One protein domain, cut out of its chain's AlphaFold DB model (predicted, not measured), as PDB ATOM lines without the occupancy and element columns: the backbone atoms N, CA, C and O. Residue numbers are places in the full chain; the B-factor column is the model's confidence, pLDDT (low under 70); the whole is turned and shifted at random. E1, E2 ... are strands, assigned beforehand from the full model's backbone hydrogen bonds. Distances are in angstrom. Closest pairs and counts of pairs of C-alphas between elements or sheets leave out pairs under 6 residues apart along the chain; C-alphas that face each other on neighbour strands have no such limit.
ATOM      1  N   CYS A   3       3.950  32.633 -59.083       65.69
ATOM      2  CA  CYS A   3       3.013  32.945 -58.011       65.69
ATOM      3  C   CYS A   3       1.814  33.696 -58.582       65.69
ATOM      4  O   CYS A   3       1.973  34.622 -59.374       65.69
ATOM      5  N   ILE A   4       0.609  33.305 -58.171       71.19
ATOM      6  CA  ILE A   4      -0.646  33.906 -58.629       71.19
ATOM      7  C   ILE A   4      -1.395  34.424 -57.406       71.19
ATOM      8  O   ILE A   4      -1.572  33.692 -56.432       71.19
ATOM      9  N   HIS A   5      -1.854  35.673 -57.463       69.06
ATOM     10  CA  HIS A   5      -2.755  36.220 -56.454       69.06
ATOM     11  C   HIS A   5      -4.179  35.772 -56.769       69.06
ATOM     12  O   HIS A   5      -4.659  35.967 -57.886       69.06
ATOM     13  N   LEU A   6      -4.853  35.171 -55.793       72.81
ATOM     14  CA  LEU A   6      -6.254  34.784 -55.904       72.81
ATOM     15  C   LEU A   6      -7.090  35.737 -55.055       72.81
ATOM     16  O   LEU A   6      -6.917  35.806 -53.842       72.81
ATOM     17  N   THR A   7      -8.003  36.467 -55.687       63.06
ATOM     18  CA  THR A   7      -8.968  37.326 -55.001       63.06
ATOM     19  C   THR A   7     -10.282  36.576 -54.831       63.06
ATOM     20  O   THR A   7     -10.825  36.046 -55.801       63.06
ATOM     21  N   VAL A   8     -10.811  36.551 -53.607       66.62
ATOM     22  CA  VAL A   8     -12.167  36.058 -53.332       66.62
ATOM     23  C   VAL A   8     -13.144  37.217 -53.543       66.62
ATOM     24  O   VAL A   8     -13.061  38.228 -52.849       66.62
ATOM     25  N   GLY A   9     -14.034  37.092 -54.526       54.19
ATOM     26  CA  GLY A   9     -15.011  38.105 -54.924       54.19
ATOM     27  C   GLY A   9     -16.469  37.654 -54.769       54.19
ATOM     28  O   GLY A   9     -16.768  36.483 -54.530       54.19
ATOM     29  N   GLY A  10     -17.384  38.620 -54.921       48.44
ATOM     30  CA  GLY A  10     -18.837  38.423 -54.873       48.44
ATOM     31  C   GLY A  10     -19.452  38.633 -53.483       48.44
ATOM     32  O   GLY A  10     -18.808  38.434 -52.456       48.44
ATOM     33  N   THR A  11     -20.733  39.015 -53.431       46.41
ATOM     34  CA  THR A  11     -21.489  39.213 -52.173       46.41
ATOM     35  C   THR A  11     -21.659  37.928 -51.352       46.41
ATOM     36  O   THR A  11     -22.049  37.996 -50.189       46.41
ATOM     37  N   SER A  12     -21.373  36.767 -51.947       53.62
ATOM     38  CA  SER A  12     -21.401  35.434 -51.330       53.62
ATOM     39  C   SER A  12     -20.015  34.856 -51.008       53.62
ATOM     40  O   SER A  12     -19.955  33.813 -50.364       53.62
ATOM     41  N   GLY A  13     -18.915  35.479 -51.458       51.47
ATOM     42  CA  GLY A  13     -17.550  34.963 -51.265       51.47
ATOM     43  C   GLY A  13     -17.246  33.639 -51.984       51.47
ATOM     44  O   GLY A  13     -16.358  32.905 -51.557       51.47
ATOM     45  N   THR A  14     -17.996  33.300 -53.036       54.25
ATOM     46  CA  THR A  14     -17.872  32.021 -53.763       54.25
ATOM     47  C   THR A  14     -16.993  32.091 -55.007       54.25
ATOM     48  O   THR A  14     -16.632  31.042 -55.541       54.25
ATOM     49  N   ASP A  15     -16.637  33.290 -55.468       59.84
ATOM     50  CA  ASP A  15     -15.956  33.463 -56.749       59.84
ATOM     51  C   ASP A  15     -14.460  33.700 -56.523       59.84
ATOM     52  O   ASP A  15     -14.065  34.596 -55.778       59.84
ATOM     53  N   LEU A  16     -13.609  32.904 -57.173       61.09
ATOM     54  CA  LEU A  16     -12.156  33.086 -57.174       61.09
ATOM     55  C   LEU A  16     -11.733  33.737 -58.489       61.09
ATOM     56  O   LEU A  16     -11.919  33.161 -59.558       61.09
ATOM     57  N   THR A  17     -11.134  34.923 -58.412       70.62
ATOM     58  CA  THR A  17     -10.528  35.595 -59.569       70.62
ATOM     59  C   THR A  17      -9.011  35.532 -59.449       70.62
ATOM     60  O   THR A  17      -8.454  35.941 -58.432       70.62
ATOM     61  N   ALA A  18      -8.333  35.010 -60.471       68.06
ATOM     62  CA  ALA A  18      -6.875  34.973 -60.525       68.06
ATOM     63  C   ALA A  18      -6.319  36.274 -61.126       68.06
ATOM     64  O   ALA A  18      -6.763  36.710 -62.187       68.06
ATOM     65  N   GLY A  19      -5.342  36.878 -60.450       66.62
ATOM     66  CA  GLY A  19      -4.519  37.955 -60.993       66.62
ATOM     67  C   GLY A  19      -3.465  37.442 -61.978       66.62
ATOM     68  O   GLY A  19      -3.329  36.238 -62.210       66.62
ATOM     69  N   SER A  20      -2.690  38.362 -62.552       71.62
ATOM     70  CA  SER A  20      -1.574  38.002 -63.431       71.62
ATOM     71  C   SER A  20      -0.478  37.266 -62.642       71.62
ATOM     72  O   SER A  20      -0.108  37.733 -61.562       71.62
ATOM     73  N   PRO A  21       0.063  36.143 -63.152       68.69
ATOM     74  CA  PRO A  21       1.170  35.450 -62.507       68.69
ATOM     75  C   PRO A  21       2.420  36.332 -62.466       68.69
ATOM     76  O   PRO A  21       2.764  36.982 -63.455       68.69
ATOM     77  N   VAL A  22       3.136  36.299 -61.345       67.75
ATOM     78  CA  VAL A  22       4.499  36.823 -61.230       67.75
ATOM     79  C   VAL A  22       5.473  35.666 -61.280       67.75
ATOM     80  O   VAL A  22       5.393  34.722 -60.494       67.75
ATOM     81  N   LYS A  23       6.408  35.763 -62.220       72.06
ATOM     82  CA  LYS A  23       7.472  34.792 -62.419       72.06
ATOM     83  C   LYS A  23       8.626  35.127 -61.478       72.06
ATOM     84  O   LYS A  23       9.329  36.105 -61.698       72.06
ATOM     85  N   LEU A  24       8.801  34.322 -60.436       64.06
ATOM     86  CA  LEU A  24       9.879  34.486 -59.451       64.06
ATOM     87  C   LEU A  24      11.171  33.798 -59.890       64.06
ATOM     88  O   LEU A  24      12.268  34.225 -59.562       64.06
ATOM     89  N   LEU A  25      11.043  32.721 -60.666       62.84
ATOM     90  CA  LEU A  25      12.188  31.973 -61.171       62.84
ATOM     91  C   LEU A  25      11.927  31.507 -62.596       62.84
ATOM     92  O   LEU A  25      10.947  30.789 -62.836       62.84
ATOM     93  N   ASP A  26      12.829  31.869 -63.510       57.38
ATOM     94  CA  ASP A  26      12.835  31.348 -64.870       57.38
ATOM     95  C   ASP A  26      13.603  30.031 -64.976       57.38
ATOM     96  O   ASP A  26      14.832  29.982 -64.938       57.38
ATOM     97  N   LEU A  27      12.846  28.946 -65.123       53.78
ATOM     98  CA  LEU A  27      13.394  27.611 -65.334       53.78
ATOM     99  C   LEU A  27      13.820  27.375 -66.791       53.78
ATOM    100  O   LEU A  27      14.432  26.351 -67.066       53.78
ATOM    101  N   SER A  28      13.545  28.282 -67.741       49.25
ATOM    102  CA  SER A  28      13.973  28.073 -69.134       49.25
ATOM    103  C   SER A  28      15.492  28.144 -69.317       49.25
ATOM    104  O   SER A  28      16.007  27.675 -70.327       49.25
ATOM    105  N   THR A  29      16.208  28.725 -68.354       46.88
ATOM    106  CA  THR A  29      17.675  28.838 -68.339       46.88
ATOM    107  C   THR A  29      18.353  27.873 -67.362       46.88
ATOM    108  O   THR A  29      19.579  27.819 -67.332       46.88
ATOM    109  N   HIS A  30      17.591  27.078 -66.599       48.97
ATOM    110  CA  HIS A  30      18.112  26.236 -65.518       48.97
ATOM    111  C   HIS A  30      17.557  24.810 -65.625       48.97
ATOM    112  O   HIS A  30      16.346  24.604 -65.687       48.97
ATOM    113  N   SER A  31      18.428  23.799 -65.633       47.81
ATOM    114  CA  SER A  31      17.998  22.396 -65.638       47.81
ATOM    115  C   SER A  31      17.171  22.081 -64.390       47.81
ATOM    116  O   SER A  31      17.620  22.326 -63.271       47.81
ATOM    117  N   ALA A  32      15.970  21.529 -64.580       46.09
ATOM    118  CA  ALA A  32      15.107  21.097 -63.487       46.09
ATOM    119  C   ALA A  32      15.853  20.088 -62.601       46.09
ATOM    120  O   ALA A  32      16.164  18.976 -63.031       46.09
ATOM    121  N   VAL A  33      16.148  20.477 -61.361       50.88
ATOM    122  CA  VAL A  33      16.729  19.570 -60.370       50.88
ATOM    123  C   VAL A  33      15.659  18.544 -60.009       50.88
ATOM    124  O   VAL A  33      14.607  18.889 -59.463       50.88
ATOM    125  N   SER A  34      15.907  17.271 -60.315       44.84
ATOM    126  CA  SER A  34      15.074  16.164 -59.846       44.84
ATOM    127  C   SER A  34      15.158  16.097 -58.318       44.84
ATOM    128  O   SER A  34      16.123  15.564 -57.775       44.84
ATOM    129  N   GLY A  35      14.171  16.672 -57.628       52.59
ATOM    130  CA  GLY A  35      14.122  16.733 -56.162       52.59
ATOM    131  C   GLY A  35      14.078  18.135 -55.547       52.59
ATOM    132  O   GLY A  35      14.082  18.217 -54.322       52.59
ATOM    133  N   GLY A  36      14.010  19.206 -56.351       54.59
ATOM    134  CA  GLY A  36      13.826  20.570 -55.835       54.59
ATOM    135  C   GLY A  36      12.560  20.689 -54.981       54.59
ATOM    136  O   GLY A  36      11.499  20.183 -55.362       54.59
ATOM    137  N   GLY A  37      12.671  21.317 -53.809       62.69
ATOM    138  CA  GLY A  37      11.552  21.476 -52.887       62.69
ATOM    139  C   GLY A  37      10.439  22.332 -53.497       62.69
ATOM    140  O   GLY A  37      10.685  23.206 -54.333       62.69
ATOM    141  N   VAL A  38       9.197  22.120 -53.058       70.81
ATOM    142  CA  VAL A  38       8.046  22.962 -53.435       70.81
ATOM    143  C   VAL A  38       8.209  24.347 -52.793       70.81
ATOM    144  O   VAL A  38       8.608  24.416 -51.629       70.81
ATOM    145  N   PRO A  39       7.989  25.469 -53.507       80.62
ATOM    146  CA  PRO A  39       8.027  26.796 -52.892       80.62
ATOM    147  C   PRO A  39       7.072  26.862 -51.697       80.62
ATOM    148  O   PRO A  39       5.987  26.281 -51.729       80.62
ATOM    149  N   VAL A  40       7.479  27.567 -50.646       86.50
ATOM    150  CA  VAL A  40       6.641  27.799 -49.463       86.50
ATOM    151  C   VAL A  40       6.324  29.280 -49.360       86.50
ATOM    152  O   VAL A  40       7.174  30.109 -49.675       86.50
ATOM    153  N   VAL A  41       5.096  29.608 -48.960       88.81
ATOM    154  CA  VAL A  41       4.593  30.986 -48.894       88.81
ATOM    155  C   VAL A  41       3.928  31.217 -47.542       88.81
ATOM    156  O   VAL A  41       3.138  30.384 -47.098       88.81
ATOM    157  N   ALA A  42       4.212  32.359 -46.918       89.19
ATOM    158  CA  ALA A  42       3.511  32.864 -45.741       89.19
ATOM    159  C   ALA A  42       2.974  34.269 -46.021       89.19
ATOM    160  O   ALA A  42       3.741  35.157 -46.381       89.19
ATOM    161  N   ALA A  43       1.674  34.485 -45.821       86.94
ATOM    162  CA  ALA A  43       1.107  35.831 -45.812       86.94
ATOM    163  C   ALA A  43       1.460  36.526 -44.489       86.94
ATOM    164  O   ALA A  43       1.216  35.958 -43.425       86.94
ATOM    165  N   LEU A  44       2.023  37.732 -44.561       79.06
ATOM    166  CA  LEU A  44       2.311  38.574 -43.397       79.06
ATOM    167  C   LEU A  44       1.096  39.435 -43.036       79.06
ATOM    168  O   LEU A  44       0.731  39.561 -41.869       79.06
ATOM    169  N   ASP A  45       0.434  39.983 -44.056       81.31
ATOM    170  CA  ASP A  45      -0.813  40.736 -43.937       81.31
ATOM    171  C   ASP A  45      -1.664  40.618 -45.221       81.31
ATOM    172  O   ASP A  45      -1.450  39.734 -46.051       81.31
ATOM    173  N   SER A  46      -2.672  41.484 -45.384       77.25
ATOM    174  CA  SER A  46      -3.573  41.495 -46.550       77.25
ATOM    175  C   SER A  46      -2.912  41.891 -47.877       77.25
ATOM    176  O   SER A  46      -3.514  41.723 -48.933       77.25
ATOM    177  N   SER A  47      -1.719  42.469 -47.822       82.69
ATOM    178  CA  SER A  47      -0.978  43.067 -48.934       82.69
ATOM    179  C   SER A  47       0.470  42.579 -49.041       82.69
ATOM    180  O   SER A  47       1.199  43.029 -49.922       82.69
ATOM    181  N   SER A  48       0.900  41.675 -48.163       85.62
ATOM    182  CA  SER A  48       2.305  41.322 -47.972       85.62
ATOM    183  C   SER A  48       2.460  39.825 -47.716       85.62
ATOM    184  O   SER A  48       1.717  39.238 -46.926       85.62
ATOM    185  N   ALA A  49       3.435  39.194 -48.367       89.06
ATOM    186  CA  ALA A  49       3.785  37.793 -48.152       89.06
ATOM    187  C   ALA A  49       5.290  37.560 -48.324       89.06
ATOM    188  O   ALA A  49       5.974  38.330 -48.984       89.06
ATOM    189  N   VAL A  50       5.808  36.469 -47.772       89.94
ATOM    190  CA  VAL A  50       7.165  35.981 -48.042       89.94
ATOM    191  C   VAL A  50       7.061  34.641 -48.746       89.94
ATOM    192  O   VAL A  50       6.284  33.776 -48.339       89.94
ATOM    193  N   VAL A  51       7.843  34.469 -49.804       90.94
ATOM    194  CA  VAL A  51       7.966  33.216 -50.552       90.94
ATOM    195  C   VAL A  51       9.405  32.747 -50.504       90.94
ATOM    196  O   VAL A  51      10.300  33.559 -50.688       90.94
ATOM    197  N   CYS A  52       9.630  31.454 -50.290       87.56
ATOM    198  CA  CYS A  52      10.962  30.859 -50.313       87.56
ATOM    199  C   CYS A  52      11.015  29.642 -51.239       87.56
ATOM    200  O   CYS A  52      10.116  28.790 -51.234       87.56
ATOM    201  N   TYR A  53      12.077  29.553 -52.035       83.75
ATOM    202  CA  TYR A  53      12.304  28.528 -53.046       83.75
ATOM    203  C   TYR A  53      13.793  28.211 -53.220       83.75
ATOM    204  O   TYR A  53      14.665  28.959 -52.789       83.75
ATOM    205  N   ASP A  54      14.084  27.086 -53.873       77.50
ATOM    206  CA  ASP A  54      15.454  26.746 -54.247       77.50
ATOM    207  C   ASP A  54      15.803  27.435 -55.568       77.50
ATOM    208  O   ASP A  54      15.094  27.276 -56.569       77.50
ATOM    209  N   LYS A  55      16.910  28.175 -55.580       74.06
ATOM    210  CA  LYS A  55      17.504  28.739 -56.791       74.06
ATOM    211  C   LYS A  55      18.814  28.005 -57.060       74.06
ATOM    212  O   LYS A  55      19.705  27.983 -56.215       74.06
ATOM    213  N   ALA A  56      18.909  27.346 -58.211       68.00
ATOM    214  CA  ALA A  56      20.125  26.651 -58.617       68.00
ATOM    215  C   ALA A  56      21.033  27.617 -59.385       68.00
ATOM    216  O   ALA A  56      20.631  28.089 -60.446       68.00
ATOM    217  N   ASP A  57      22.246  27.867 -58.891       62.84
ATOM    218  CA  ASP A  57      23.284  28.549 -59.667       62.84
ATOM    219  C   ASP A  57      24.122  27.487 -60.385       62.84
ATOM    220  O   ASP A  57      25.082  26.936 -59.849       62.84
ATOM    221  N   PHE A  58      23.755  27.178 -61.630       54.41
ATOM    222  CA  PHE A  58      24.537  26.276 -62.475       54.41
ATOM    223  C   PHE A  58      25.761  27.000 -63.055       54.41
ATOM    224  O   PHE A  58      25.887  27.194 -64.264       54.41
ATOM    225  N   GLY A  59      26.702  27.379 -62.190       50.38
ATOM    226  CA  GLY A  59      28.088  27.544 -62.617       50.38
ATOM    227  C   GLY A  59      28.598  26.197 -63.135       50.38
ATOM    228  O   GLY A  59      28.344  25.166 -62.512       50.38
ATOM    229  N   ALA A  60      29.258  26.182 -64.295       43.75
ATOM    230  CA  ALA A  60      29.668  24.974 -65.015       43.75
ATOM    231  C   ALA A  60      30.460  23.979 -64.129       43.75
ATOM    232  O   ALA A  60      31.683  24.050 -64.052       43.75
ATOM    233  N   GLY A  61      29.763  23.047 -63.467       50.81
ATOM    234  CA  GLY A  61      30.354  21.941 -62.704       50.81
ATOM    235  C   GLY A  61      29.917  21.774 -61.242       50.81
ATOM    236  O   GLY A  61      30.357  20.806 -60.628       50.81
ATOM    237  N   GLY A  62      29.071  22.644 -60.673       53.28
ATOM    238  CA  GLY A  62      28.626  22.543 -59.271       53.28
ATOM    239  C   GLY A  62      27.122  22.293 -59.105       53.28
ATOM    240  O   GLY A  62      26.313  22.875 -59.816       53.28
ATOM    241  N   SER A  63      26.743  21.445 -58.144       55.22
ATOM    242  CA  SER A  63      25.354  21.193 -57.712       55.22
ATOM    243  C   SER A  63      24.923  22.085 -56.539       55.22
ATOM    244  O   SER A  63      24.073  21.691 -55.739       55.22
ATOM    245  N   ASN A  64      25.531  23.263 -56.401       57.56
ATOM    246  CA  ASN A  64      25.250  24.167 -55.292       57.56
ATOM    247  C   ASN A  64      23.983  24.964 -55.612       57.56
ATOM    248  O   ASN A  64      23.905  25.652 -56.629       57.56
ATOM    249  N   GLY A  65      22.976  24.845 -54.754       65.25
ATOM    250  CA  GLY A  65      21.828  25.740 -54.772       65.25
ATOM    251  C   GLY A  65      21.868  26.672 -53.593       65.25
ATOM    252  O   GLY A  65      22.506  26.393 -52.582       65.25
ATOM    253  N   TYR A  66      21.116  27.748 -53.709       69.75
ATOM    254  CA  TYR A  66      20.851  28.638 -52.600       69.75
ATOM    255  C   TYR A  66      19.370  28.593 -52.263       69.75
ATOM    256  O   TYR A  66      18.511  28.525 -53.150       69.75
ATOM    257  N   GLN A  67      19.069  28.652 -50.970       77.12
ATOM    258  CA  GLN A  67      17.707  28.929 -50.544       77.12
ATOM    259  C   GLN A  67      17.476  30.426 -50.693       77.12
ATOM    260  O   GLN A  67      18.212  31.242 -50.137       77.12
ATOM    261  N   THR A  68      16.500  30.772 -51.523       84.19
ATOM    262  CA  THR A  68      16.156  32.152 -51.849       84.19
ATOM    263  C   THR A  68      14.778  32.453 -51.295       84.19
ATOM    264  O   THR A  68      13.857  31.659 -51.486       84.19
ATOM    265  N   CYS A  69      14.627  33.594 -50.635       88.69
ATOM    266  CA  CYS A  69      13.330  34.147 -50.279       88.69
ATOM    267  C   CYS A  69      13.116  35.504 -50.947       88.69
ATOM    268  O   CYS A  69      14.064  36.257 -51.136       88.69
ATOM    269  N   ASN A  70      11.862  35.846 -51.227       90.31
ATOM    270  CA  ASN A  70      11.462  37.169 -51.689       90.31
ATOM    271  C   ASN A  70      10.298  37.671 -50.851       90.31
ATOM    272  O   ASN A  70       9.399  36.913 -50.466       90.31
ATOM    273  N   HIS A  71      10.290  38.975 -50.625       90.38
ATOM    274  CA  HIS A  71       9.091  39.668 -50.196       90.38
ATOM    275  C   HIS A  71       8.169  39.873 -51.401       90.38
ATOM    276  O   HIS A  71       8.614  40.253 -52.481       90.38
ATOM    277  N   LEU A  72       6.886  39.588 -51.232       88.12
ATOM    278  CA  LEU A  72       5.845  39.816 -52.219       88.12
ATOM    279  C   LEU A  72       4.918  40.908 -51.706       88.12
ATOM    280  O   LEU A  72       4.364  40.795 -50.614       88.12
ATOM    281  N   THR A  73       4.693  41.923 -52.532       83.75
ATOM    282  CA  THR A  73       3.692  42.963 -52.282       83.75
ATOM    283  C   THR A  73       2.510  42.796 -53.226       83.75
ATOM    284  O   THR A  73       2.667  42.476 -54.406       83.75
ATOM    285  N   VAL A  74       1.305  43.002 -52.701       80.75
ATOM    286  CA  VAL A  74       0.043  42.925 -53.438       80.75
ATOM    287  C   VAL A  74      -0.569  44.318 -53.497       80.75
ATOM    288  O   VAL A  74      -0.913  44.903 -52.474       80.75
ATOM    289  N   THR A  75      -0.745  44.841 -54.709       78.56
ATOM    290  CA  THR A  75      -1.477  46.088 -54.962       78.56
ATOM    291  C   THR A  75      -2.624  45.799 -55.926       78.56
ATOM    292  O   THR A  75      -2.422  45.624 -57.130       78.56
ATOM    293  N   GLY A  76      -3.845  45.704 -55.394       78.38
ATOM    294  CA  GLY A  76      -5.013  45.261 -56.159       78.38
ATOM    295  C   GLY A  76      -4.865  43.806 -56.612       78.38
ATOM    296  O   GLY A  76      -4.752  42.901 -55.789       78.38
ATOM    297  N   THR A  77      -4.853  43.570 -57.924       72.62
ATOM    298  CA  THR A  77      -4.620  42.239 -58.520       72.62
ATOM    299  C   THR A  77      -3.164  42.003 -58.922       72.62
ATOM    300  O   THR A  77      -2.848  40.943 -59.460       72.62
ATOM    301  N   THR A  78      -2.287  42.983 -58.700       72.06
ATOM    302  CA  THR A  78      -0.884  42.931 -59.111       72.06
ATOM    303  C   THR A  78      -0.023  42.451 -57.954       72.06
ATOM    304  O   THR A  78      -0.061  43.026 -56.867       72.06
ATOM    305  N   LEU A  79       0.771  41.415 -58.208       80.38
ATOM    306  CA  LEU A  79       1.873  41.000 -57.348       80.38
ATOM    307  C   LEU A  79       3.158  41.681 -57.824       80.38
ATOM    308  O   LEU A  79       3.373  41.824 -59.027       80.38
ATOM    309  N   SER A  80       4.022  42.065 -56.893       84.38
ATOM    310  CA  SER A  80       5.397  42.486 -57.178       84.38
ATOM    311  C   SER A  80       6.344  41.739 -56.251       84.38
ATOM    312  O   SER A  80       6.038  41.566 -55.073       84.38
ATOM    313  N   ALA A  81       7.472  41.281 -56.787       85.25
ATOM    314  CA  ALA A  81       8.524  40.651 -56.002       85.25
ATOM    315  C   ALA A  81       9.602  41.682 -55.655       85.25
ATOM    316  O   ALA A  81       9.993  42.481 -56.506       85.25
ATOM    317  N   GLY A  82      10.049  41.656 -54.405       85.50
ATOM    318  CA  GLY A  82      11.232  42.358 -53.937       85.50
ATOM    319  C   GLY A  82      12.523  41.644 -54.330       85.50
ATOM    320  O   GLY A  82      12.522  40.695 -55.119       85.50
ATOM    321  N   GLU A  83      13.630  42.104 -53.757       85.75
ATOM    322  CA  GLU A  83      14.960  41.557 -54.033       85.75
ATOM    323  C   GLU A  83      15.106  40.110 -53.539       85.75
ATOM    324  O   GLU A  83      14.473  39.699 -52.562       85.75
ATOM    325  N   ASP A  84      15.954  39.340 -54.226       84.94
ATOM    326  CA  ASP A  84      16.312  37.983 -53.813       84.94
ATOM    327  C   ASP A  84      17.128  38.040 -52.518       84.94
ATOM    328  O   ASP A  84      18.211  38.627 -52.465       84.94
ATOM    329  N   PHE A  85      16.632  37.371 -51.484       84.75
ATOM    330  CA  PHE A  85      17.343  37.181 -50.232       84.75
ATOM    331  C   PHE A  85      17.894  35.766 -50.134       84.75
ATOM    332  O   PHE A  85      17.146  34.789 -50.062       84.75
ATOM    333  N   TYR A  86      19.216  35.667 -50.108       83.62
ATOM    334  CA  TYR A  86      19.938  34.405 -50.046       83.62
ATOM    335  C   TYR A  86      20.176  34.013 -48.587       83.62
ATOM    336  O   TYR A  86      20.916  34.696 -47.880       83.62
ATOM    337  N   HIS A  87      19.585  32.904 -48.133       73.19
ATOM    338  CA  HIS A  87      19.754  32.428 -46.757       73.19
ATOM    339  C   HIS A  87      20.420  31.045 -46.708       73.19
ATOM    340  O   HIS A  87      19.792  29.995 -46.609       73.19
ATOM    341  N   GLY A  88      21.750  31.049 -46.754       66.75
ATOM    342  CA  GLY A  88      22.565  29.842 -46.608       66.75
ATOM    343  C   GLY A  88      22.765  29.036 -47.895       66.75
ATOM    344  O   GLY A  88      22.107  29.237 -48.919       66.75
ATOM    345  N   GLU A  89      23.727  28.117 -47.832       63.53
ATOM    346  CA  GLU A  89      24.012  27.161 -48.900       63.53
ATOM    347  C   GLU A  89      23.051  25.972 -48.791       63.53
ATOM    348  O   GLU A  89      22.975  25.302 -47.761       63.53
ATOM    349  N   ALA A  90      22.307  25.697 -49.859       55.59
ATOM    350  CA  ALA A  90      21.480  24.507 -49.950       55.59
ATOM    351  C   ALA A  90      22.303  23.375 -50.565       55.59
ATOM    352  O   ALA A  90      22.695  23.428 -51.734       55.59
ATOM    353  N   ASP A  91      22.492  22.293 -49.813       58.47
ATOM    354  CA  ASP A  91      22.866  21.028 -50.431       58.47
ATOM    355  C   ASP A  91      21.649  20.472 -51.193       58.47
ATOM    356  O   ASP A  91      20.804  19.764 -50.637       58.47
ATOM    357  N   LEU A  92      21.556  20.810 -52.484       55.75
ATOM    358  CA  LEU A  92      20.488  20.363 -53.385       55.75
ATOM    359  C   LEU A  92      20.525  18.854 -53.674       55.75
ATOM    360  O   LEU A  92      19.640  18.341 -54.360       55.75
ATOM    361  N   SER A  93      21.518  18.110 -53.168       54.22
ATOM    362  CA  SER A  93      21.596  16.655 -53.349       54.22
ATOM    363  C   SER A  93      20.551  15.872 -52.534       54.22
ATOM    364  O   SER A  93      20.495  14.640 -52.605       54.22
ATOM    365  N   GLY A  94      19.705  16.547 -51.745       56.09
ATOM    366  CA  GLY A  94      18.619  15.930 -50.980       56.09
ATOM    367  C   GLY A  94      17.337  16.761 -50.961       56.09
ATOM    368  O   GLY A  94      17.365  17.963 -51.175       56.09
ATOM    369  N   GLN A  95      16.205  16.106 -50.673       54.97
ATOM    370  CA  GLN A  95      14.920  16.777 -50.445       54.97
ATOM    371  C   GLN A  95      15.067  17.797 -49.306       54.97
ATOM    372  O   GLN A  95      15.207  17.418 -48.140       54.97
ATOM    373  N   THR A  96      15.060  19.081 -49.647       62.31
ATOM    374  CA  THR A  96      15.048  20.190 -48.696       62.31
ATOM    375  C   THR A  96      13.613  20.388 -48.216       62.31
ATOM    376  O   THR A  96      12.773  20.997 -48.878       62.31
ATOM    377  N   PHE A  97      13.292  19.828 -47.050       66.00
ATOM    378  CA  PHE A  97      12.056  20.187 -46.362       66.00
ATOM    379  C   PHE A  97      12.207  21.597 -45.813       66.00
ATOM    380  O   PHE A  97      13.177  21.896 -45.114       66.00
ATOM    381  N   ARG A  98      11.236  22.449 -46.133       79.94
ATOM    382  CA  ARG A  98      11.158  23.812 -45.627       79.94
ATOM    383  C   ARG A  98       9.746  24.132 -45.184       79.94
ATOM    384  O   ARG A  98       8.774  23.593 -45.708       79.94
ATOM    385  N   THR A  99       9.653  25.017 -44.211       87.38
ATOM    386  CA  THR A  99       8.397  25.594 -43.755       87.38
ATOM    387  C   THR A  99       8.634  27.068 -43.474       87.38
ATOM    388  O   THR A  99       9.741  27.465 -43.106       87.38
ATOM    389  N   ILE A 100       7.603  27.872 -43.690       89.94
ATOM    390  CA  ILE A 100       7.611  29.293 -43.384       89.94
ATOM    391  C   ILE A 100       6.354  29.624 -42.601       89.94
ATOM    392  O   ILE A 100       5.285  29.070 -42.864       89.94
ATOM    393  N   MET A 101       6.487  30.529 -41.644       90.25
ATOM    394  CA  MET A 101       5.376  30.982 -40.827       90.25
ATOM    395  C   MET A 101       5.513  32.470 -40.523       90.25
ATOM    396  O   MET A 101       6.593  32.901 -40.114       90.25
ATOM    397  N   PRO A 102       4.430  33.248 -40.685       85.94
ATOM    398  CA  PRO A 102       4.422  34.645 -40.284       85.94
ATOM    399  C   PRO A 102       4.462  34.740 -38.755       85.94
ATOM    400  O   PRO A 102       3.741  34.025 -38.060       85.94
ATOM    401  N   VAL A 103       5.311  35.621 -38.236       79.06
ATOM    402  CA  VAL A 103       5.324  36.007 -36.818       79.06
ATOM    403  C   VAL A 103       4.381  37.188 -36.615       79.06
ATOM    404  O   VAL A 103       3.540  37.175 -35.720       79.06
ATOM    405  N   ASP A 104       4.504  38.191 -37.482       78.06
ATOM    406  CA  ASP A 104       3.667  39.385 -37.537       78.06
ATOM    407  C   ASP A 104       3.677  39.972 -38.964       78.06
ATOM    408  O   ASP A 104       4.085  39.305 -39.916       78.06
ATOM    409  N   ALA A 105       3.202  41.212 -39.123       76.88
ATOM    410  CA  ALA A 105       3.094  41.882 -40.419       76.88
ATOM    411  C   ALA A 105       4.451  42.191 -41.086       76.88
ATOM    412  O   ALA A 105       4.485  42.465 -42.284       76.88
ATOM    413  N   SER A 106       5.559  42.145 -40.342       80.31
ATOM    414  CA  SER A 106       6.897  42.462 -40.850       80.31
ATOM    415  C   SER A 106       7.929  41.370 -40.581       80.31
ATOM    416  O   SER A 106       9.093  41.555 -40.922       80.31
ATOM    417  N   ARG A 107       7.556  40.234 -39.982       85.62
ATOM    418  CA  ARG A 107       8.497  39.156 -39.651       85.62
ATOM    419  C   ARG A 107       7.948  37.773 -39.977       85.62
ATOM    420  O   ARG A 107       6.774  37.486 -39.754       85.62
ATOM    421  N   ALA A 108       8.822  36.876 -40.424       88.69
ATOM    422  CA  ALA A 108       8.515  35.464 -40.651       88.69
ATOM    423  C   ALA A 108       9.681  34.565 -40.240       88.69
ATOM    424  O   ALA A 108      10.835  34.946 -40.361       88.69
ATOM    425  N   ILE A 109       9.393  33.343 -39.795       88.44
ATOM    426  CA  ILE A 109      10.420  32.329 -39.542       88.44
ATOM    427  C   ILE A 109      10.445  31.367 -40.716       88.44
ATOM    428  O   ILE A 109       9.411  30.800 -41.069       88.44
ATOM    429  N   VAL A 110      11.632  31.148 -41.273       89.50
ATOM    430  CA  VAL A 110      11.889  30.108 -42.268       89.50
ATOM    431  C   VAL A 110      12.747  29.038 -41.629       89.50
ATOM    432  O   VAL A 110      13.849  29.314 -41.166       89.50
ATOM    433  N   CYS A 111      12.254  27.806 -41.625       86.56
ATOM    434  CA  CYS A 111      13.016  26.657 -41.161       86.56
ATOM    435  C   CYS A 111      13.303  25.716 -42.321       86.56
ATOM    436  O   CYS A 111      12.411  25.414 -43.116       86.56
ATOM    437  N   HIS A 112      14.535  25.230 -42.387       81.81
ATOM    438  CA  HIS A 112      15.004  24.323 -43.420       81.81
ATOM    439  C   HIS A 112      16.075  23.374 -42.882       81.81
ATOM    440  O   HIS A 112      16.641  23.578 -41.808       81.81
ATOM    441  N   ASN A 113      16.346  22.316 -43.636       77.50
ATOM    442  CA  ASN A 113      17.477  21.439 -43.369       77.50
ATOM    443  C   ASN A 113      18.770  22.052 -43.926       77.50
ATOM    444  O   ASN A 113      18.825  22.387 -45.109       77.50
ATOM    445  N   ASP A 114      19.793  22.148 -43.085       76.31
ATOM    446  CA  ASP A 114      21.118  22.652 -43.417       76.31
ATOM    447  C   ASP A 114      22.185  21.649 -42.952       76.31
ATOM    448  O   ASP A 114      22.435  21.467 -41.760       76.31
ATOM    449  N   ARG A 115      22.839  20.988 -43.914       69.88
ATOM    450  CA  ARG A 115      23.900  20.013 -43.627       69.88
ATOM    451  C   ARG A 115      25.200  20.656 -43.158       69.88
ATOM    452  O   ARG A 115      25.972  19.975 -42.491       69.88
ATOM    453  N   SER A 116      25.446  21.928 -43.477       70.00
ATOM    454  CA  SER A 116      26.681  22.622 -43.087       70.00
ATOM    455  C   SER A 116      26.819  22.744 -41.566       70.00
ATOM    456  O   SER A 116      27.926  22.798 -41.035       70.00
ATOM    457  N   LEU A 117      25.689  22.716 -40.853       70.81
ATOM    458  CA  LEU A 117      25.626  22.746 -39.395       70.81
ATOM    459  C   LEU A 117      25.956  21.400 -38.738       70.81
ATOM    460  O   LEU A 117      26.242  21.353 -37.541       70.81
ATOM    461  N   CYS A 118      25.915  20.303 -39.491       68.06
ATOM    462  CA  CYS A 118      26.235  18.986 -38.970       68.06
ATOM    463  C   CYS A 118      27.748  18.778 -39.063       68.06
ATOM    464  O   CYS A 118      28.305  18.726 -40.155       68.06
ATOM    465  N   GLY A 119      28.427  18.699 -37.915       64.62
ATOM    466  CA  GLY A 119      29.890  18.678 -37.836       64.62
ATOM    467  C   GLY A 119      30.575  17.736 -38.842       64.62
ATOM    468  O   GLY A 119      30.096  16.637 -39.136       64.62
ATOM    469  N   THR A 120      31.750  18.158 -39.314       55.47
ATOM    470  CA  THR A 120      32.538  17.569 -40.419       55.47
ATOM    471  C   THR A 120      33.002  16.117 -40.222       55.47
ATOM    472  O   THR A 120      33.623  15.546 -41.113       55.47
ATOM    473  N   GLY A 121      32.708  15.497 -39.075       56.47
ATOM    474  CA  GLY A 121      33.071  14.112 -38.756       56.47
ATOM    475  C   GLY A 121      31.949  13.091 -38.945       56.47
ATOM    476  O   GLY A 121      32.177  11.900 -38.733       56.47
ATOM    477  N   SER A 122      30.737  13.517 -39.302       51.53
ATOM    478  CA  SER A 122      29.624  12.589 -39.480       51.53
ATOM    479  C   SER A 122      29.660  11.965 -40.874       51.53
ATOM    480  O   SER A 122      29.645  12.637 -41.901       51.53
ATOM    481  N   THR A 123      29.720  10.638 -40.922       51.41
ATOM    482  CA  THR A 123      29.607   9.857 -42.151       51.41
ATOM    483  C   THR A 123      28.196  10.019 -42.737       51.41
ATOM    484  O   THR A 123      27.291   9.239 -42.455       51.41
ATOM    485  N   GLY A 124      27.993  11.074 -43.527       53.84
ATOM    486  CA  GLY A 124      27.058  11.129 -44.652       53.84
ATOM    487  C   GLY A 124      25.582  11.461 -44.408       53.84
ATOM    488  O   GLY A 124      24.918  11.798 -45.388       53.84
ATOM    489  N   HIS A 125      25.028  11.384 -43.190       58.94
ATOM    490  CA  HIS A 125      23.552  11.378 -43.039       58.94
ATOM    491  C   HIS A 125      22.948  12.225 -41.910       58.94
ATOM    492  O   HIS A 125      21.734  12.169 -41.712       58.94
ATOM    493  N   GLN A 126      23.728  13.054 -41.215       61.41
ATOM    494  CA  GLN A 126      23.146  13.971 -40.230       61.41
ATOM    495  C   GLN A 126      22.334  15.079 -40.915       61.41
ATOM    496  O   GLN A 126      22.734  15.621 -41.947       61.41
ATOM    497  N   GLN A 127      21.168  15.382 -40.344       64.50
ATOM    498  CA  GLN A 127      20.311  16.486 -40.762       64.50
ATOM    499  C   GLN A 127      20.162  17.446 -39.592       64.50
ATOM    500  O   GLN A 127      19.743  17.043 -38.506       64.50
ATOM    501  N   CYS A 128      20.520  18.700 -39.819       71.75
ATOM    502  CA  CYS A 128      20.464  19.754 -38.825       71.75
ATOM    503  C   CYS A 128      19.447  20.772 -39.316       71.75
ATOM    504  O   CYS A 128      19.424  21.122 -40.493       71.75
ATOM    505  N   LEU A 129      18.551  21.203 -38.435       77.12
ATOM    506  CA  LEU A 129      17.538  22.178 -38.801       77.12
ATOM    507  C   LEU A 129      18.065  23.568 -38.465       77.12
ATOM    508  O   LEU A 129      18.463  23.832 -37.327       77.12
ATOM    509  N   ARG A 130      18.041  24.454 -39.457       82.44
ATOM    510  CA  ARG A 130      18.260  25.885 -39.280       82.44
ATOM    511  C   ARG A 130      16.917  26.587 -39.380       82.44
ATOM    512  O   ARG A 130      16.201  26.416 -40.364       82.44
ATOM    513  N   CYS A 131      16.591  27.380 -38.369       84.94
ATOM    514  CA  CYS A 131      15.496  28.335 -38.427       84.94
ATOM    515  C   CYS A 131      16.055  29.753 -38.399       84.94
ATOM    516  O   CYS A 131      16.806  30.112 -37.493       84.94
ATOM    517  N   THR A 132      15.647  30.554 -39.373       86.31
ATOM    518  CA  THR A 132      16.080  31.935 -39.549       86.31
ATOM    519  C   THR A 132      14.859  32.841 -39.440       86.31
ATOM    520  O   THR A 132      13.847  32.617 -40.108       86.31
ATOM    521  N   LEU A 133      14.939  33.855 -38.577       85.38
ATOM    522  CA  LEU A 133      13.926  34.902 -38.490       85.38
ATOM    523  C   LEU A 133      14.231  35.961 -39.553       85.38
ATOM    524  O   LEU A 133      15.272  36.614 -39.510       85.38
ATOM    525  N   LEU A 134      13.318  36.101 -40.504       86.00
ATOM    526  CA  LEU A 134      13.330  37.117 -41.541       86.00
ATOM    527  C   LEU A 134      12.550  38.340 -41.069       86.00
ATOM    528  O   LEU A 134      11.446  38.203 -40.539       86.00
ATOM    529  N   SER A 135      13.107  39.518 -41.315       83.00
ATOM    530  CA  SER A 135      12.433  40.806 -41.186       83.00
ATOM    531  C   SER A 135      12.231  41.423 -42.569       83.00
ATOM    532  O   SER A 135      13.077  41.275 -43.451       83.00
ATOM    533  N   VAL A 136      11.094  42.085 -42.758       80.56
ATOM    534  CA  VAL A 136      10.729  42.813 -43.974       80.56
ATOM    535  C   VAL A 136      10.894  44.302 -43.722       80.56
ATOM    536  O   VAL A 136      10.250  44.843 -42.824       80.56
ATOM    537  N   ASP A 137      11.710  44.952 -44.544       77.00
ATOM    538  CA  ASP A 137      11.836  46.407 -44.592       77.00
ATOM    539  C   ASP A 137      11.636  46.886 -46.035       77.00
ATOM    540  O   ASP A 137      12.416  46.573 -46.939       77.00
ATOM    541  N   GLY A 138      10.527  47.587 -46.275       80.50
ATOM    542  CA  GLY A 138      10.101  47.965 -47.619       80.50
ATOM    543  C   GLY A 138       9.894  46.740 -48.517       80.50
ATOM    544  O   GLY A 138       8.912  46.021 -48.358       80.50
ATOM    545  N   THR A 139      10.801  46.540 -49.478       78.94
ATOM    546  CA  THR A 139      10.821  45.390 -50.403       78.94
ATOM    547  C   THR A 139      11.964  44.410 -50.142       78.94
ATOM    548  O   THR A 139      12.123  43.442 -50.885       78.94
ATOM    549  N   SER A 140      12.796  44.675 -49.138       82.31
ATOM    550  CA  SER A 140      13.995  43.895 -48.850       82.31
ATOM    551  C   SER A 140      13.756  42.991 -47.643       82.31
ATOM    552  O   SER A 140      13.037  43.336 -46.703       82.31
ATOM    553  N   LEU A 141      14.362  41.805 -47.681       85.06
ATOM    554  CA  LEU A 141      14.394  40.885 -46.550       85.06
ATOM    555  C   LEU A 141      15.761  40.954 -45.876       85.06
ATOM    556  O   LEU A 141      16.791  41.023 -46.546       85.06
ATOM    557  N   THR A 142      15.768  40.890 -44.551       84.44
ATOM    558  CA  THR A 142      16.983  40.808 -43.735       84.44
ATOM    559  C   THR A 142      16.854  39.692 -42.704       84.44
ATOM    560  O   THR A 142      15.748  39.299 -42.330       84.44
ATOM    561  N   THR A 143      17.978  39.150 -42.230       79.62
ATOM    562  CA  THR A 143      17.975  38.295 -41.038       79.62
ATOM    563  C   THR A 143      17.935  39.162 -39.785       79.62
ATOM    564  O   THR A 143      18.735  40.079 -39.616       79.62
ATOM    565  N   SER A 144      17.039  38.835 -38.860       60.41
ATOM    566  CA  SER A 144      17.028  39.417 -37.519       60.41
ATOM    567  C   SER A 144      17.465  38.376 -36.494       60.41
ATOM    568  O   SER A 144      16.700  37.471 -36.163       60.41
ATOM    569  N   GLY A 145      18.685  38.520 -35.975       59.41
ATOM    570  CA  GLY A 145      19.226  37.680 -34.903       59.41
ATOM    571  C   GLY A 145      20.096  36.510 -35.371       59.41
ATOM    572  O   GLY A 145      20.435  36.378 -36.544       59.41
ATOM    573  N   THR A 146      20.505  35.679 -34.412       58.19
ATOM    574  CA  THR A 146      21.290  34.463 -34.661       58.19
ATOM    575  C   THR A 146      20.397  33.339 -35.163       58.19
ATOM    576  O   THR A 146      19.324  33.118 -34.600       58.19
ATOM    577  N   ASP A 147      20.871  32.588 -36.156       67.88
ATOM    578  CA  ASP A 147      20.215  31.360 -36.600       67.88
ATOM    579  C   ASP A 147      19.945  30.431 -35.415       67.88
ATOM    580  O   ASP A 147      20.844  30.107 -34.631       67.88
ATOM    581  N   LEU A 148      18.705  29.963 -35.300       66.00
ATOM    582  CA  LEU A 148      18.378  28.929 -34.340       66.00
ATOM    583  C   LEU A 148      18.755  27.580 -34.946       66.00
ATOM    584  O   LEU A 148      18.091  27.074 -35.855       66.00
ATOM    585  N   VAL A 149      19.821  26.990 -34.416       64.25
ATOM    586  CA  VAL A 149      20.230  25.628 -34.751       64.25
ATOM    587  C   VAL A 149      19.475  24.660 -33.852       64.25
ATOM    588  O   VAL A 149      19.773  24.536 -32.663       64.25
ATOM    589  N   VAL A 150      18.506  23.945 -34.416       64.88
ATOM    590  CA  VAL A 150      17.890  22.798 -33.747       64.88
ATOM    591  C   VAL A 150      18.702  21.577 -34.159       64.88
ATOM    592  O   VAL A 150      18.561  21.057 -35.269       64.88
ATOM    593  N   ALA A 151      19.617  21.159 -33.281       57.12
ATOM    594  CA  ALA A 151      20.415  19.962 -33.502       57.12
ATOM    595  C   ALA A 151      19.476  18.752 -33.637       57.12
ATOM    596  O   ALA A 151      18.767  18.390 -32.696       57.12
ATOM    597  N   GLY A 152      19.443  18.155 -34.827       54.22
ATOM    598  CA  GLY A 152      18.817  16.856 -35.023       54.22
ATOM    599  C   GLY A 152      19.642  15.782 -34.321       54.22
ATOM    600  O   GLY A 152      20.871  15.869 -34.270       54.22
ATOM    601  N   ASP A 153      18.984  14.752 -33.790       53.88
ATOM    602  CA  ASP A 153      19.703  13.545 -33.383       53.88
ATOM    603  C   ASP A 153      20.427  12.975 -34.605       53.88
ATOM    604  O   ASP A 153      19.929  13.032 -35.732       53.88
ATOM    605  N   SER A 154      21.605  12.400 -34.383       53.59
ATOM    606  CA  SER A 154      22.346  11.701 -35.422       53.59
ATOM    607  C   SER A 154      21.556  10.480 -35.904       53.59
ATOM    608  O   SER A 154      21.661   9.401 -35.323       53.59
ATOM    609  N   VAL A 155      20.762  10.641 -36.959       52.12
ATOM    610  CA  VAL A 155      20.083   9.524 -37.621       52.12
ATOM    611  C   VAL A 155      21.110   8.809 -38.500       52.12
ATOM    612  O   VAL A 155      21.727   9.415 -39.376       52.12
ATOM    613  N   SER A 156      21.382   7.540 -38.200       50.69
ATOM    614  CA  SER A 156      22.522   6.803 -38.762       50.69
ATOM    615  C   SER A 156      22.228   6.155 -40.117       50.69
ATOM    616  O   SER A 156      23.153   5.636 -40.745       50.69
ATOM    617  N   SER A 157      20.978   6.187 -40.601       55.94
ATOM    618  CA  SER A 157      20.581   5.473 -41.817       55.94
ATOM    619  C   SER A 157      19.901   6.343 -42.886       55.94
ATOM    620  O   SER A 157      19.112   7.248 -42.614       55.94
ATOM    621  N   TYR A 158      20.179   6.016 -44.155       52.75
ATOM    622  CA  TYR A 158      19.669   6.687 -45.366       52.75
ATOM    623  C   TYR A 158      18.128   6.734 -45.463       52.75
ATOM    624  O   TYR A 158      17.572   7.513 -46.242       52.75
ATOM    625  N   TRP A 159      17.436   5.901 -44.679       53.81
ATOM    626  CA  TRP A 159      15.991   5.668 -44.739       53.81
ATOM    627  C   TRP A 159      15.188   6.479 -43.708       53.81
ATOM    628  O   TRP A 159      13.957   6.497 -43.773       53.81
ATOM    629  N   GLU A 160      15.865   7.208 -42.813       53.75
ATOM    630  CA  GLU A 160      15.270   7.936 -41.680       53.75
ATOM    631  C   GLU A 160      15.325   9.462 -41.865       53.75
ATOM    632  O   GLU A 160      15.449  10.231 -40.912       53.75
ATOM    633  N   LYS A 161      15.238   9.930 -43.116       56.72
ATOM    634  CA  LYS A 161      15.157  11.367 -43.412       56.72
ATOM    635  C   LYS A 161      13.870  11.941 -42.795       56.72
ATOM    636  O   LYS A 161      12.811  11.346 -43.034       56.72
ATOM    637  N   PRO A 162      13.908  13.071 -42.062       56.09
ATOM    638  CA  PRO A 162      12.703  13.752 -41.643       56.09
ATOM    639  C   PRO A 162      11.821  14.029 -42.843       56.09
ATOM    640  O   PRO A 162      12.268  14.611 -43.822       56.09
ATOM    641  N   ARG A 163      10.584  13.535 -42.793       63.81
ATOM    642  CA  ARG A 163       9.656  13.561 -43.937       63.81
ATOM    643  C   ARG A 163       8.773  14.798 -43.956       63.81
ATOM    644  O   ARG A 163       8.040  15.020 -44.917       63.81
ATOM    645  N   SER A 164       8.746  15.547 -42.859       70.88
ATOM    646  CA  SER A 164       7.855  16.688 -42.686       70.88
ATOM    647  C   SER A 164       8.411  17.626 -41.626       70.88
ATOM    648  O   SER A 164       8.894  17.181 -40.582       70.88
ATOM    649  N   LEU A 165       8.306  18.916 -41.921       79.12
ATOM    650  CA  LEU A 165       8.651  20.022 -41.045       79.12
ATOM    651  C   LEU A 165       7.427  20.930 -40.956       79.12
ATOM    652  O   LEU A 165       6.850  21.291 -41.981       79.12
ATOM    653  N   SER A 166       7.028  21.285 -39.744       84.31
ATOM    654  CA  SER A 166       5.928  22.214 -39.500       84.31
ATOM    655  C   SER A 166       6.319  23.160 -38.384       84.31
ATOM    656  O   SER A 166       6.848  22.720 -37.366       84.31
ATOM    657  N   ILE A 167       6.045  24.442 -38.567       86.50
ATOM    658  CA  ILE A 167       6.219  25.448 -37.530       86.50
ATOM    659  C   ILE A 167       4.895  26.181 -37.328       86.50
ATOM    660  O   ILE A 167       4.153  26.419 -38.281       86.50
ATOM    661  N   VAL A 168       4.587  26.497 -36.077       84.62
ATOM    662  CA  VAL A 168       3.402  27.263 -35.702       84.62
ATOM    663  C   VAL A 168       3.763  28.289 -34.639       84.62
ATOM    664  O   VAL A 168       4.512  27.992 -33.706       84.62
ATOM    665  N   ALA A 169       3.229  29.499 -34.776       75.81
ATOM    666  CA  ALA A 169       3.415  30.549 -33.791       75.81
ATOM    667  C   ALA A 169       2.531  30.210 -32.596       75.81
ATOM    668  O   ALA A 169       1.341  29.927 -32.754       75.81
ATOM    669  N   ILE A 170       3.117  30.225 -31.405       72.38
ATOM    670  CA  ILE A 170       2.358  30.188 -30.157       72.38
ATOM    671  C   ILE A 170       1.927  31.623 -29.825       72.38
ATOM    672  O   ILE A 170       0.764  31.858 -29.502       72.38
ATOM    673  N   ASP A 171       2.857  32.574 -29.955       63.94
ATOM    674  CA  ASP A 171       2.654  34.014 -29.798       63.94
ATOM    675  C   ASP A 171       3.761  34.817 -30.522       63.94
ATOM    676  O   ASP A 171       4.588  34.249 -31.234       63.94
ATOM    677  N   ALA A 172       3.780  36.146 -30.354       61.81
ATOM    678  CA  ALA A 172       4.759  37.040 -30.984       61.81
ATOM    679  C   ALA A 172       6.223  36.812 -30.546       61.81
ATOM    680  O   ALA A 172       7.145  37.297 -31.208       61.81
ATOM    681  N   SER A 173       6.430  36.100 -29.439       66.25
ATOM    682  CA  SER A 173       7.729  35.815 -28.831       66.25
ATOM    683  C   SER A 173       8.048  34.316 -28.811       66.25
ATOM    684  O   SER A 173       9.141  33.941 -28.397       66.25
ATOM    685  N   ASN A 174       7.133  33.439 -29.238       73.44
ATOM    686  CA  ASN A 174       7.274  31.992 -29.094       73.44
ATOM    687  C   ASN A 174       6.673  31.226 -30.280       73.44
ATOM    688  O   ASN A 174       5.540  31.467 -30.693       73.44
ATOM    689  N   ALA A 175       7.395  30.226 -30.780       80.69
ATOM    690  CA  ALA A 175       6.928  29.293 -31.800       80.69
ATOM    691  C   ALA A 175       7.236  27.841 -31.414       80.69
ATOM    692  O   ALA A 175       8.130  27.556 -30.617       80.69
ATOM    693  N   LEU A 176       6.487  26.909 -31.994       85.06
ATOM    694  CA  LEU A 176       6.714  25.476 -31.869       85.06
ATOM    695  C   LEU A 176       7.106  24.915 -33.234       85.06
ATOM    696  O   LEU A 176       6.329  24.988 -34.187       85.06
ATOM    697  N   LEU A 177       8.298  24.332 -33.318       86.31
ATOM    698  CA  LEU A 177       8.780  23.620 -34.496       86.31
ATOM    699  C   LEU A 177       8.632  22.124 -34.273       86.31
ATOM    700  O   LEU A 177       9.338  21.569 -33.441       86.31
ATOM    701  N   CYS A 178       7.780  21.458 -35.037       83.06
ATOM    702  CA  CYS A 178       7.647  20.009 -35.006       83.06
ATOM    703  C   CYS A 178       8.213  19.381 -36.282       83.06
ATOM    704  O   CYS A 178       7.936  19.830 -37.397       83.06
ATOM    705  N   TYR A 179       8.995  18.321 -36.108       80.50
ATOM    706  CA  TYR A 179       9.612  17.557 -37.182       80.50
ATOM    707  C   TYR A 179       9.516  16.062 -36.888       80.50
ATOM    708  O   TYR A 179       9.606  15.615 -35.745       80.50
ATOM    709  N   LEU A 180       9.304  15.270 -37.934       71.50
ATOM    710  CA  LEU A 180       9.272  13.817 -37.812       71.50
ATOM    711  C   LEU A 180      10.679  13.274 -37.981       71.50
ATOM    712  O   LEU A 180      11.238  13.421 -39.055       71.50
ATOM    713  N   THR A 181      11.228  12.612 -36.973       68.81
ATOM    714  CA  THR A 181      12.301  11.626 -37.164       68.81
ATOM    715  C   THR A 181      11.660  10.237 -37.249       68.81
ATOM    716  O   THR A 181      10.500  10.069 -36.885       68.81
ATOM    717  N   TRP A 182      12.332   9.228 -37.801       54.47
ATOM    718  CA  TRP A 182      11.833   7.856 -37.658       54.47
ATOM    719  C   TRP A 182      12.534   7.222 -36.449       54.47
ATOM    720  O   TRP A 182      13.754   7.352 -36.366       54.47
ATOM    721  N   PRO A 183      11.813   6.586 -35.507       61.75
ATOM    722  CA  PRO A 183      10.359   6.379 -35.462       61.75
ATOM    723  C   PRO A 183       9.545   7.542 -34.848       61.75
ATOM    724  O   PRO A 183       8.316   7.506 -34.920       61.75
ATOM    725  N   ASP A 184      10.195   8.554 -34.263       70.88
ATOM    726  CA  ASP A 184       9.542   9.524 -33.370       70.88
ATOM    727  C   ASP A 184       9.301  10.918 -33.972       70.88
ATOM    728  O   ASP A 184      10.175  11.524 -34.595       70.88
ATOM    729  N   GLY A 185       8.144  11.509 -33.670       75.75
ATOM    730  CA  GLY A 185       7.921  12.947 -33.843       75.75
ATOM    731  C   GLY A 185       8.550  13.747 -32.703       75.75
ATOM    732  O   GLY A 185       8.336  13.432 -31.533       75.75
ATOM    733  N   LYS A 186       9.295  14.801 -33.033       78.12
ATOM    734  CA  LYS A 186       9.894  15.724 -32.065       78.12
ATOM    735  C   LYS A 186       9.344  17.126 -32.266       78.12
ATOM    736  O   LYS A 186       9.040  17.519 -33.389       78.12
ATOM    737  N   CYS A 187       9.254  17.888 -31.183       79.94
ATOM    738  CA  CYS A 187       8.982  19.315 -31.248       79.94
ATOM    739  C   CYS A 187      10.020  20.082 -30.428       79.94
ATOM    740  O   CYS A 187      10.372  19.672 -29.324       79.94
ATOM    741  N   ALA A 188      10.492  21.195 -30.975       78.06
ATOM    742  CA  ALA A 188      11.383  22.140 -30.332       78.06
ATOM    743  C   ALA A 188      10.630  23.446 -30.074       78.06
ATOM    744  O   ALA A 188       9.895  23.943 -30.931       78.06
ATOM    745  N   TYR A 189      10.820  23.989 -28.877       77.00
ATOM    746  CA  TYR A 189      10.347  25.318 -28.530       77.00
ATOM    747  C   TYR A 189      11.319  26.359 -29.082       77.00
ATOM    748  O   TYR A 189      12.530  26.230 -28.900       77.00
ATOM    749  N   ILE A 190      10.789  27.379 -29.742       73.62
ATOM    750  CA  ILE A 190      11.550  28.483 -30.314       73.62
ATOM    751  C   ILE A 190      11.146  29.753 -29.583       73.62
ATOM    752  O   ILE A 190      10.005  30.191 -29.703       73.62
ATOM    753  N   THR A 191      12.086  30.366 -28.871       70.00
ATOM    754  CA  THR A 191      11.922  31.754 -28.436       70.00
ATOM    755  C   THR A 191      12.248  32.644 -29.623       70.00
ATOM    756  O   THR A 191      13.371  32.634 -30.125       70.00
ATOM    757  N   ILE A 192      11.252  33.381 -30.095       70.25
ATOM    758  CA  ILE A 192      11.416  34.387 -31.133       70.25
ATOM    759  C   ILE A 192      12.050  35.590 -30.440       70.25
ATOM    760  O   ILE A 192      11.431  36.127 -29.514       70.25
TER     761      ILE A 192
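AT A GLANCE: This is residues 3 to 192 of the 479 residues of the protein "Hypothetical protein" of Haptolina ericina (UniProt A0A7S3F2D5). Three sheets of antiparallel strands are stacked face to face in turn, with the sheet of E8 to E12 in the middle, the sheet of E3 to E7 over one face of it and the smaller sheet of E13 to E15 over the other. A small hairpin, E1 and E2, sits off at one end, joined to E3 by a long loop, residues 19 to 39; another long loop, residues 151 to 164, joins E12 to E13, while the link from E7 to E8 between the first two sheets is short. The printed part has 190 residues, with fifteen named strands, E1 to E15 in order along the chain, and no named helix; the class is all strand, though under half of the residues are in named elements. The whole is compact, with a radius of gyration of the C-alphas of 17.7 A and spans of 58 by 44 by 31 A.

IN THESE COORDINATES: The first large sheet holds E3, residues 40 to 43; E4, 48 to 56, 25.4 A long; E5, 64 to 75, the longest at 34.6 A; E6, 78 to 81; and E7, 85 to 91, 17.1 A. C-alpha 64 is at (25.250, 24.167, -55.292). The second holds E8, 98 to 102; E9, 107 to 113, 20.2 A; E10, 129 to 137, 25.6 A; E11, 140 to 143; and E12, 148 to 150. The third holds E13, 165 to 171, 18.9 A; E14, 174 to 180, 20.3 A; and E15, 185 to 191, 20.0 A, ending with C-alpha 191 at (11.922, 31.754, -28.436). E1 is residues 6 to 9 and E2 15 to 18.

HOW THE PARTS SIT: In the strongly twisted, branched first sheet, E4 is on one side of E5, and E6 and E7 are on the other side. N 53 and O 68 of E4 and E5 are 2.8 A apart, within hydrogen-bond range. E3 to E6 form a meander, each strand the antiparallel neighbour of the one before, as do E8 to E11 and E13 to E15. The second sheet faces the first with strands at 26 degrees; the closest C-alphas of E3 and E8, Ala 42 and Met 101, are 5.6 A apart. Within it, N 110 and O 132 of E9 and E10 are 2.9 A apart. The third sheet faces the second with strands at 34 degrees; the closest C-alphas of E8 and E13, Thr 99 and Ser 166, are 6.0 A apart. The hairpin E1 and E2 is apart from the other strands.

THE WHOLE: The two C-alphas farthest apart, Thr 11 and Gly 121, are 61.5 A apart. The printed part has no cut. The links E2 to E3, E9 to E10 and E12 to E13 are long. The mean pLDDT of the printed part is 70.4, and 88 residues are under 70, among them 24 to 37 and 144 to 163.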